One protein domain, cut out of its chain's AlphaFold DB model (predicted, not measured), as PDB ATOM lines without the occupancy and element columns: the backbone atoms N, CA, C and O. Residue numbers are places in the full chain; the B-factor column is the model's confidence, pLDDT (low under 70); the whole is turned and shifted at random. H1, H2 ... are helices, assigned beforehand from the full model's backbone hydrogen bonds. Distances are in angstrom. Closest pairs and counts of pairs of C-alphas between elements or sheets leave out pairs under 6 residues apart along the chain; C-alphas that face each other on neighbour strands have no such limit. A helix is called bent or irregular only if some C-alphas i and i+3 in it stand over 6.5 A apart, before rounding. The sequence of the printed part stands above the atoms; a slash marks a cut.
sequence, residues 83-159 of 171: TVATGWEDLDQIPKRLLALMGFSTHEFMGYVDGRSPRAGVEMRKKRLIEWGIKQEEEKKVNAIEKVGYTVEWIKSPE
ATOM      1  N   THR A  83      30.874  11.123 -28.111       93.00
ATOM      2  CA  THR A  83      31.954  12.003 -27.623       93.00
ATOM      3  C   THR A  83      32.956  12.400 -28.710       93.00
ATOM      4  O   THR A  83      33.632  13.418 -28.570       93.00
ATOM      5  N   VAL A  84      33.022  11.624 -29.795       93.00
ATOM      6  CA  VAL A  84      33.817  11.924 -30.996       93.00
ATOM      7  C   VAL A  84      32.944  12.518 -32.099       93.00
ATOM      8  O   VAL A  84      33.382  13.423 -32.798       93.00
ATOM      9  N   ALA A  85      31.712  12.025 -32.253       94.00
ATOM     10  CA  ALA A  85      30.809  12.445 -33.321       94.00
ATOM     11  C   ALA A  85      30.254  13.870 -33.139       94.00
ATOM     12  O   ALA A  85      29.838  14.489 -34.114       94.00
ATOM     13  N   THR A  86      30.227  14.391 -31.908       93.75
ATOM     14  CA  THR A  86      29.648  15.712 -31.613       93.75
ATOM     15  C   THR A  86      30.720  16.797 -31.634       93.75
ATOM     16  O   THR A  86      31.693  16.717 -30.877       93.75
ATOM     17  N   GLY A  87      30.504  17.834 -32.448       94.38
ATOM     18  CA  GLY A  87      31.327  19.042 -32.460       94.38
ATOM     19  C   GLY A  87      31.397  19.681 -31.074       94.38
ATOM     20  O   GLY A  87      30.406  19.766 -30.345       94.38
ATOM     21  N   TRP A  88      32.589  20.111 -30.671       94.44
ATOM     22  CA  TRP A  88      32.791  20.693 -29.344       94.44
ATOM     23  C   TRP A  88      32.138  22.077 -29.208       94.44
ATOM     24  O   TRP A  88      31.829  22.504 -28.094       94.44
ATOM     25  N   GLU A  89      31.948  22.771 -30.323       92.31
ATOM     26  CA  GLU A  89      31.256  24.047 -30.494       92.31
ATOM     27  C   GLU A  89      29.755  23.967 -30.185       92.31
ATOM     28  O   GLU A  89      29.183  24.928 -29.676       92.31
ATOM     29  N   ASP A  90      29.136  22.805 -30.393       94.06
ATOM     30  CA  ASP A  90      27.692  22.631 -30.224       94.06
ATOM     31  C   ASP A  90      27.298  22.193 -28.813       94.06
ATOM     32  O   ASP A  90      26.124  22.249 -28.448       94.06
ATOM     33  N   LEU A  91      28.265  21.773 -27.988       95.38
ATOM     34  CA  LEU A  91      27.980  21.163 -26.686       95.38
ATOM     35  C   LEU A  91      27.166  22.070 -25.759       95.38
ATOM     36  O   LEU A  91      26.375  21.561 -24.974       95.38
ATOM     37  N   ASP A  92      27.316  23.391 -25.847       94.81
ATOM     38  CA  ASP A  92      26.570  24.330 -25.000       94.81
ATOM     39  C   ASP A  92      25.100  24.494 -25.418       94.81
ATOM     40  O   ASP A  92      24.275  24.931 -24.614       94.81
ATOM     41  N   GLN A  93      24.750  24.089 -26.642       95.75
ATOM     42  CA  GLN A  93      23.375  24.094 -27.150       95.75
ATOM     43  C   GLN A  93      22.603  22.831 -26.735       95.75
ATOM     44  O   GLN A  93      21.373  22.793 -26.792       95.75
ATOM     45  N   ILE A  94      23.308  21.783 -26.297       96.00
ATOM     46  CA  ILE A  94      22.711  20.499 -25.938       96.00
ATOM     47  C   ILE A  94      22.267  20.529 -24.465       96.00
ATOM     48  O   ILE A  94      23.061  20.855 -23.577       96.00
ATOM     49  N   PRO A  95      21.025  20.121 -24.142       97.06
ATOM     50  CA  PRO A  95      20.572  20.035 -22.759       97.06
ATOM     51  C   PRO A  95      21.498  19.166 -21.898       97.06
ATOM     52  O   PRO A  95      21.851  18.049 -22.278       97.06
ATOM     53  N   LYS A  96      21.813  19.628 -20.681       94.50
ATOM     54  CA  LYS A  96      22.753  18.954 -19.756       94.50
ATOM     55  C   LYS A  96      22.459  17.466 -19.551       94.50
ATOM     56  O   LYS A  96      23.375  16.653 -19.488       94.50
ATOM     57  N   ARG A  97      21.175  17.102 -19.466       95.50
ATOM     58  CA  ARG A  97      20.750  15.703 -19.316       95.50
ATOM     59  C   ARG A  97      21.097  14.861 -20.547       95.50
ATOM     60  O   ARG A  97      21.515  13.719 -20.389       95.50
ATOM     61  N   LEU A  98      20.932  15.408 -21.750       95.25
ATOM     62  CA  LEU A  98      21.256  14.709 -22.990       95.25
ATOM     63  C   LEU A  98      22.773  14.576 -23.166       95.25
ATOM     64  O   LEU A  98      23.239  13.491 -23.485       95.25
ATOM     65  N   LEU A  99      23.548  15.615 -22.835       94.88
ATOM     66  CA  LEU A  99      25.013  15.529 -22.793       94.88
ATOM     67  C   LEU A  99      25.506  14.395 -21.888       94.88
ATOM     68  O   LEU A  99      26.407  13.650 -22.268       94.88
ATOM     69  N   ALA A 100      24.910  14.245 -20.703       93.69
ATOM     70  CA  ALA A 100      25.257  13.157 -19.793       93.69
ATOM     71  C   ALA A 100      24.982  11.781 -20.429       93.69
ATOM     72  O   ALA A 100      25.847  10.909 -20.412       93.69
ATOM     73  N   LEU A 101      23.822  11.612 -21.077       94.19
ATOM     74  CA  LEU A 101      23.469  10.385 -21.805       94.19
ATOM     75  C   LEU A 101      24.382  10.110 -23.012       94.19
ATOM     76  O   LEU A 101      24.630   8.954 -23.335       94.19
ATOM     77  N   MET A 102      24.906  11.156 -23.650       95.00
ATOM     78  CA  MET A 102      25.888  11.066 -24.738       95.00
ATOM     79  C   MET A 102      27.305  10.717 -24.249       95.00
ATOM     80  O   MET A 102      28.223  10.606 -25.059       95.00
ATOM     81  N   GLY A 103      27.509  10.552 -22.939       94.62
ATOM     82  CA  GLY A 103      28.803  10.193 -22.362       94.62
ATOM     83  C   GLY A 103      29.683  11.387 -21.994       94.62
ATOM     84  O   GLY A 103      30.866  11.202 -21.735       94.62
ATOM     85  N   PHE A 104      29.144  12.612 -21.918       95.75
ATOM     86  CA  PHE A 104      29.895  13.785 -21.438       95.75
ATOM     87  C   PHE A 104      29.914  13.940 -19.904       95.75
ATOM     88  O   PHE A 104      30.344  14.971 -19.378       95.75
ATOM     89  N   SER A 105      29.495  12.907 -19.173       94.19
ATOM     90  CA  SER A 105      29.545  12.806 -17.712       94.19
ATOM     91  C   SER A 105      30.355  11.593 -17.263       94.19
ATOM     92  O   SER A 105      30.542  10.646 -18.020       94.19
ATOM     93  N   THR A 106      30.796  11.600 -16.008       94.44
ATOM     94  CA  THR A 106      31.305  10.394 -15.345       94.44
ATOM     95  C   THR A 106      30.151   9.553 -14.812       94.44
ATOM     96  O   THR A 106      29.056  10.063 -14.555       94.44
ATOM     97  N   HIS A 107      30.409   8.266 -14.614       92.81
ATOM     98  CA  HIS A 107      29.531   7.381 -13.864       92.81
ATOM     99  C   HIS A 107      30.376   6.580 -12.879       92.81
ATOM    100  O   HIS A 107      31.227   5.797 -13.296       92.81
ATOM    101  N   GLU A 108      30.174   6.823 -11.582       89.38
ATOM    102  CA  GLU A 108      31.000   6.266 -10.505       89.38
ATOM    103  C   GLU A 108      32.507   6.448 -10.790       89.38
ATOM    104  O   GLU A 108      32.997   7.576 -10.894       89.38
ATOM    105  N   PHE A 109      33.247   5.350 -10.957       88.50
ATOM    106  CA  PHE A 109      34.687   5.348 -11.208       88.50
ATOM    107  C   PHE A 109      35.059   5.267 -12.702       88.50
ATOM    108  O   PHE A 109      36.208   4.988 -13.041       88.50
ATOM    109  N   MET A 110      34.118   5.545 -13.610       92.50
ATOM    110  CA  MET A 110      34.294   5.375 -15.055       92.50
ATOM    111  C   MET A 110      34.029   6.656 -15.853       92.50
ATOM    112  O   MET A 110      33.284   7.548 -15.440       92.50
ATOM    113  N   GLY A 111      34.642   6.716 -17.041       91.94
ATOM    114  CA  GLY A 111      34.432   7.790 -18.015       91.94
ATOM    115  C   GLY A 111      35.241   9.062 -17.755       91.94
ATOM    116  O   GLY A 111      34.855  10.126 -18.223       91.94
ATOM    117  N   TYR A 112      36.341   8.995 -17.001       94.62
ATOM    118  CA  TYR A 112      37.182  10.168 -16.746       94.62
ATOM    119  C   TYR A 112      38.030  10.571 -17.956       94.62
ATOM    120  O   TYR A 112      38.530   9.734 -18.703       94.62
ATOM    121  N   VAL A 113      38.279  11.873 -18.064       95.06
ATOM    122  CA  VAL A 113      39.286  12.480 -18.935       95.06
ATOM    123  C   VAL A 113      40.181  13.350 -18.061       95.06
ATOM    124  O   VAL A 113      39.708  14.323 -17.475       95.06
ATOM    125  N   ASP A 114      41.461  12.989 -17.941       93.69
ATOM    126  CA  ASP A 114      42.440  13.674 -17.078       93.69
ATOM    127  C   ASP A 114      41.929  13.863 -15.626       93.69
ATOM    128  O   ASP A 114      42.093  14.920 -15.017       93.69
ATOM    129  N   GLY A 115      41.231  12.855 -15.084       94.31
ATOM    130  CA  GLY A 115      40.650  12.889 -13.733       94.31
ATOM    131  C   GLY A 115      39.387  13.749 -13.583       94.31
ATOM    132  O   GLY A 115      38.939  13.990 -12.464       94.31
ATOM    133  N   ARG A 116      38.790  14.226 -14.682       94.31
ATOM    134  CA  ARG A 116      37.558  15.034 -14.686       94.31
ATOM    135  C   ARG A 116      36.495  14.440 -15.607       94.31
ATOM    136  O   ARG A 116      36.742  13.453 -16.292       94.31
ATOM    137  N   SER A 117      35.308  15.047 -15.639       94.62
ATOM    138  CA  SER A 117      34.280  14.659 -16.607       94.62
ATOM    139  C   SER A 117      34.729  14.934 -18.046       94.62
ATOM    140  O   SER A 117      35.474  15.894 -18.276       94.62
ATOM    141  N   PRO A 118      34.245  14.170 -19.040       95.75
ATOM    142  CA  PRO A 118      34.586  14.432 -20.434       95.75
ATOM    143  C   PRO A 118      34.190  15.845 -20.881       95.75
ATOM    144  O   PRO A 118      34.959  16.480 -21.599       95.75
ATOM    145  N   ARG A 119      33.076  16.411 -20.374       95.50
ATOM    146  CA  ARG A 119      32.723  17.828 -20.605       95.50
ATOM    147  C   ARG A 119      33.834  18.781 -20.154       95.50
ATOM    148  O   ARG A 119      34.202  19.676 -20.910       95.50
ATOM    149  N   ALA A 120      34.377  18.594 -18.951       95.19
ATOM    150  CA  ALA A 120      35.485  19.412 -18.457       95.19
ATOM    151  C   ALA A 120      36.778  19.158 -19.253       95.19
ATOM    152  O   ALA A 120      37.528  20.092 -19.531       95.19
ATOM    153  N   GLY A 121      37.014  17.908 -19.661       95.94
ATOM    154  CA  GLY A 121      38.136  17.522 -20.514       95.94
ATOM    155  C   GLY A 121      38.131  18.226 -21.875       95.94
ATOM    156  O   GLY A 121      39.204  18.606 -22.352       95.94
ATOM    157  N   VAL A 122      36.947  18.443 -22.462       95.69
ATOM    158  CA  VAL A 122      36.758  19.246 -23.681       95.69
ATOM    159  C   VAL A 122      37.139  20.702 -23.441       95.69
ATOM    160  O   VAL A 122      37.969  21.237 -24.169       95.69
ATOM    161  N   GLU A 123      36.612  21.338 -22.393       95.06
ATOM    162  CA  GLU A 123      36.908  22.751 -22.106       95.06
ATOM    163  C   GLU A 123      38.401  22.994 -21.847       95.06
ATOM    164  O   GLU A 123      38.997  23.942 -22.361       95.06
ATOM    165  N   MET A 124      39.060  22.069 -21.145       95.44
ATOM    166  CA  MET A 124      40.512  22.114 -20.955       95.44
ATOM    167  C   MET A 124      41.298  21.979 -22.265       95.44
ATOM    168  O   MET A 124      42.390  22.531 -22.385       95.44
ATOM    169  N   ARG A 125      40.803  21.199 -23.231       94.69
ATOM    170  CA  ARG A 125      41.458  21.019 -24.537       94.69
ATOM    171  C   ARG A 125      41.204  22.215 -25.450       94.69
ATOM    172  O   ARG A 125      42.155  22.681 -26.065       94.69
ATOM    173  N   LYS A 126      39.988  22.775 -25.460       94.50
ATOM    174  CA  LYS A 126      39.677  24.038 -26.154       94.50
ATOM    175  C   LYS A 126      40.614  25.156 -25.712       94.50
ATOM    176  O   LYS A 126      41.242  25.789 -26.553       94.50
ATOM    177  N   LYS A 127      40.769  25.348 -24.397       94.31
ATOM    178  CA  LYS A 127      41.680  26.360 -23.848       94.31
ATOM    179  C   LYS A 127      43.117  26.164 -24.346       94.31
ATOM    180  O   LYS A 127      43.711  27.102 -24.862       94.31
ATOM    181  N   ARG A 128      43.635  24.931 -24.266       94.88
ATOM    182  CA  ARG A 128      44.984  24.589 -24.750       94.88
ATOM    183  C   ARG A 128      45.164  24.849 -26.249       94.88
ATOM    184  O   ARG A 128      46.223  25.310 -26.656       94.88
ATOM    185  N   LEU A 129      44.148  24.566 -27.067       94.88
ATOM    186  CA  LEU A 129      44.186  24.833 -28.509       94.88
ATOM    187  C   LEU A 129      44.236  26.334 -28.816       94.88
ATOM    188  O   LEU A 129      44.983  26.742 -29.700       94.88
ATOM    189  N   ILE A 130      43.487  27.151 -28.070       94.94
ATOM    190  CA  ILE A 130      43.514  28.614 -28.204       94.94
ATOM    191  C   ILE A 130      44.894  29.157 -27.822       94.94
ATOM    192  O   ILE A 130      45.492  29.899 -28.596       94.94
ATOM    193  N   GLU A 131      45.425  28.753 -26.665       95.62
ATOM    194  CA  GLU A 131      46.766  29.150 -26.205       95.62
ATOM    195  C   GLU A 131      47.845  28.769 -27.226       95.62
ATOM    196  O   GLU A 131      48.718  29.573 -27.551       95.62
ATOM    197  N   TRP A 132      47.758  27.556 -27.779       95.50
ATOM    198  CA  TRP A 132      48.658  27.103 -28.832       95.50
ATOM    199  C   TRP A 132      48.538  27.957 -30.102       95.50
ATOM    200  O   TRP A 132      49.559  28.356 -30.657       95.50
ATOM    201  N   GLY A 133      47.318  28.285 -30.537       95.69
ATOM    202  CA  GLY A 133      47.078  29.132 -31.707       95.69
ATOM    203  C   GLY A 133      47.651  30.546 -31.559       95.69
ATOM    204  O   GLY A 133      48.323  31.021 -32.473       95.69
ATOM    205  N   ILE A 134      47.458  31.180 -30.396       95.00
ATOM    206  CA  ILE A 134      48.026  32.502 -30.078       95.00
ATOM    207  C   ILE A 134      49.551  32.451 -30.161       95.00
ATOM    208  O   ILE A 134      50.159  33.259 -30.862       95.00
ATOM    209  N   LYS A 135      50.163  31.447 -29.522       93.56
ATOM    210  CA  LYS A 135      51.617  31.267 -29.540       93.56
ATOM    211  C   LYS A 135      52.158  31.114 -30.965       93.56
ATOM    212  O   LYS A 135      53.174  31.710 -31.305       93.56
ATOM    213  N   GLN A 136      51.469  30.356 -31.818       93.62
ATOM    214  CA  GLN A 136      51.853  30.207 -33.226       93.62
ATOM    215  C   GLN A 136      51.759  31.526 -34.008       93.62
ATOM    216  O   GLN A 136      52.558  31.772 -34.911       93.62
ATOM    217  N   GLU A 137      50.783  32.379 -33.700       92.75
ATOM    218  CA  GLU A 137      50.652  33.689 -34.338       92.75
ATOM    219  C   GLU A 137      51.745  34.665 -33.878       92.75
ATOM    220  O   GLU A 137      52.320  35.377 -34.703       92.75
ATOM    221  N   GLU A 138      52.076  34.663 -32.587       90.88
ATOM    222  CA  GLU A 138      53.196  35.428 -32.027       90.88
ATOM    223  C   GLU A 138      54.529  34.992 -32.642       90.88
ATOM    224  O   GLU A 138      55.270  35.831 -33.151       90.88
ATOM    225  N   GLU A 139      54.797  33.685 -32.703       90.75
ATOM    226  CA  GLU A 139      55.988  33.130 -33.357       90.75
ATOM    227  C   GLU A 139      56.063  33.547 -34.835       90.75
ATOM    228  O   GLU A 139      57.132  33.907 -35.330       90.75
ATOM    229  N   LYS A 140      54.936  33.562 -35.560       92.75
ATOM    230  CA  LYS A 140      54.895  34.055 -36.948       92.75
ATOM    231  C   LYS A 140      55.228  35.543 -37.050       92.75
ATOM    232  O   LYS A 140      55.942  35.920 -37.977       92.75
ATOM    233  N   LYS A 141      54.730  36.375 -36.129       89.06
ATOM    234  CA  LYS A 141      55.023  37.818 -36.089       89.06
ATOM    235  C   LYS A 141      56.501  38.074 -35.804       89.06
ATOM    236  O   LYS A 141      57.119  38.824 -36.552       89.06
ATOM    237  N   VAL A 142      57.077  37.404 -34.804       87.56
ATOM    238  CA  VAL A 142      58.510  37.502 -34.476       87.56
ATOM    239  C   VAL A 142      59.369  37.123 -35.678       87.56
ATOM    240  O   VAL A 142      60.172  37.928 -36.140       87.56
ATOM    241  N   ASN A 143      59.114  35.953 -36.268       88.94
ATOM    242  CA  ASN A 143      59.849  35.491 -37.446       88.94
ATOM    243  C   ASN A 143      59.710  36.448 -38.647       88.94
ATOM    244  O   ASN A 143      60.618  36.546 -39.471       88.94
ATOM    245  N   ALA A 144      58.565  37.123 -38.800       88.06
ATOM    246  CA  ALA A 144      58.369  38.107 -39.860       88.06
ATOM    247  C   ALA A 144      59.191  39.380 -39.617       88.06
ATOM    248  O   ALA A 144      59.784  39.884 -40.565       88.06
ATOM    249  N   ILE A 145      59.263  39.867 -38.376       86.56
ATOM    250  CA  ILE A 145      60.072  41.035 -37.988       86.56
ATOM    251  C   ILE A 145      61.566  40.746 -38.207       86.56
ATOM    252  O   ILE A 145      62.255  41.520 -38.874       86.56
ATOM    253  N   GLU A 146      62.033  39.577 -37.762       84.81
ATOM    254  CA  GLU A 146      63.424  39.128 -37.928       84.81
ATOM    255  C   GLU A 146      63.841  38.992 -39.395       84.81
ATOM    256  O   GLU A 146      64.954  39.367 -39.766       84.81
ATOM    257  N   LYS A 147      62.932  38.557 -40.276       89.44
ATOM    258  CA  LYS A 147      63.194  38.491 -41.724       89.44
ATOM    259  C   LYS A 147      63.444  39.847 -42.380       89.44
ATOM    260  O   LYS A 147      64.092  39.883 -43.423       89.44
ATOM    261  N   VAL A 148      62.929  40.937 -41.813       89.00
ATOM    262  CA  VAL A 148      63.132  42.303 -42.333       89.00
ATOM    263  C   VAL A 148      64.340  42.978 -41.656       89.00
ATOM    264  O   VAL A 148      64.599  44.153 -41.883       89.00
ATOM    265  N   GLY A 149      65.126  42.227 -40.873       85.25
ATOM    266  CA  GLY A 149      66.395  42.680 -40.293       85.25
ATOM    267  C   GLY A 149      66.296  43.259 -38.882       85.25
ATOM    268  O   GLY A 149      67.282  43.800 -38.390       85.25
ATOM    269  N   TYR A 150      65.140  43.142 -38.222       80.06
ATOM    270  CA  TYR A 150      64.933  43.615 -36.851       80.06
ATOM    271  C   TYR A 150      64.978  42.458 -35.852       80.06
ATOM    272  O   TYR A 150      64.266  41.476 -36.017       80.06
ATOM    273  N   THR A 151      65.743  42.584 -34.773       81.12
ATOM    274  CA  THR A 151      65.742  41.592 -33.683       81.12
ATOM    275  C   THR A 151      64.586  41.860 -32.721       81.12
ATOM    276  O   THR A 151      64.372  43.007 -32.328       81.12
ATOM    277  N   VAL A 152      63.853  40.818 -32.308       77.75
ATOM    278  CA  VAL A 152      62.822  40.937 -31.265       77.75
ATOM    279  C   VAL A 152      63.391  40.512 -29.914       77.75
ATOM    280  O   VAL A 152      63.698  39.340 -29.700       77.75
ATOM    281  N   GLU A 153      63.474  41.451 -28.974       79.62
ATOM    282  CA  GLU A 153      63.802  41.163 -27.576       79.62
ATOM    283  C   GLU A 153      62.536  41.180 -26.713       79.62
ATOM    284  O   GLU A 153      61.753  42.130 -26.727       79.62
ATOM    285  N   TRP A 154      62.311  40.102 -25.960       70.12
ATOM    286  CA  TRP A 154      61.165  39.991 -25.060       70.12
ATOM    287  C   TRP A 154      61.470  40.655 -23.719       70.12
ATOM    288  O   TRP A 154      62.380  40.221 -23.012       70.12
ATOM    289  N   ILE A 155      60.652  41.633 -23.336       72.25
ATOM    290  CA  ILE A 155      60.681  42.267 -22.013       72.25
ATOM    291  C   ILE A 155      60.135  41.268 -20.984       72.25
ATOM    292  O   ILE A 155      58.955  40.914 -21.022       72.25
ATOM    293  N   LYS A 156      60.982  40.784 -20.069       73.94
ATOM    294  CA  LYS A 156      60.616  39.778 -19.050       73.94
ATOM    295  C   LYS A 156      60.502  40.371 -17.647       73.94
ATOM    296  O   LYS A 156      59.984  39.712 -16.746       73.94
ATOM    297  N   SER A 157      60.965  41.601 -17.469       67.75
ATOM    298  CA  SER A 157      60.956  42.348 -16.217       67.75
ATOM    299  C   SER A 157      60.802  43.854 -16.486       67.75
ATOM    300  O   SER A 157      61.087  44.304 -17.598       67.75
ATOM    301  N   PRO A 158      60.383  44.660 -15.491       70.75
ATOM    302  CA  PRO A 158      60.360  46.121 -15.618       70.75
ATOM    303  C   PRO A 158      61.721  46.725 -16.013       70.75
ATOM    304  O   PRO A 158      61.765  47.707 -16.742       70.75
ATOM    305  N   GLU A 159      62.825  46.098 -15.602       71.69
ATOM    306  CA  GLU A 159      64.202  46.502 -15.931       71.69
ATOM    307  C   GLU A 159      64.547  46.297 -17.418       71.69
ATOM    308  O   GLU A 159      65.421  46.973 -17.959       71.69
TER     309      GLU A 159
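Overview. This is residues 83 to 159 of the 171 residues of an uncharacterized protein of Glarea lozoyensis (strain ATCC 74030 / MF5533) (UniProt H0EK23). One long straight helix, H2, makes the length of the domain, with a small head of H1 and loops at its first end and a loose tail turning off its far end. The head holds the short helix H1 with residues 83 to 95 before it and residues 105 to 117 after it; in the tail, residues 154 to 159 stick out. The printed part has 77 residues with two named helices, H1 then H2 along the chain, and no named strand; the class is all helix. The whole is extended, with a radius of gyration of the C-alphas of 19.8 A and spans of 57 by 26 by 18 A.

Along the chain. H2, residues 118 to 147, measures 43.0 A from C-alpha 118 at (34.586, 14.432, -20.434) to C-alpha 147 at (63.194, 38.491, -41.724). H1, residues 96 to 104, begins with C-alpha 96 at (22.753, 18.954, -19.756) and is 9.0 A long. H1 is irregular: C-alphas 101 and 104 are 7.3 A apart.

Arrangement. H2 only just touches H1, with 3 pairs of C-alphas within 8 A, and with its residues 118 to 119 alone. The closest C-alphas of the two are those of Phe 104 and Pro 118, 4.8 A apart. Their lines stand about perpendicular, at 75 degrees, and their centres are 28.7 A apart. Residues 127 to 140 of H2 stand free. In H2 every O i to N i+4 pair is within hydrogen-bond range; in H1 4 of 5 are.

Size, cuts and confidence. The two C-alphas farthest apart are those of Glu 108 and Gly 149, 58.9 A. The printed part has no cut. The link from H1 to H2, 13 residues, is long. The mean pLDDT of the printed part is 90.9, and residue 157 is under 70.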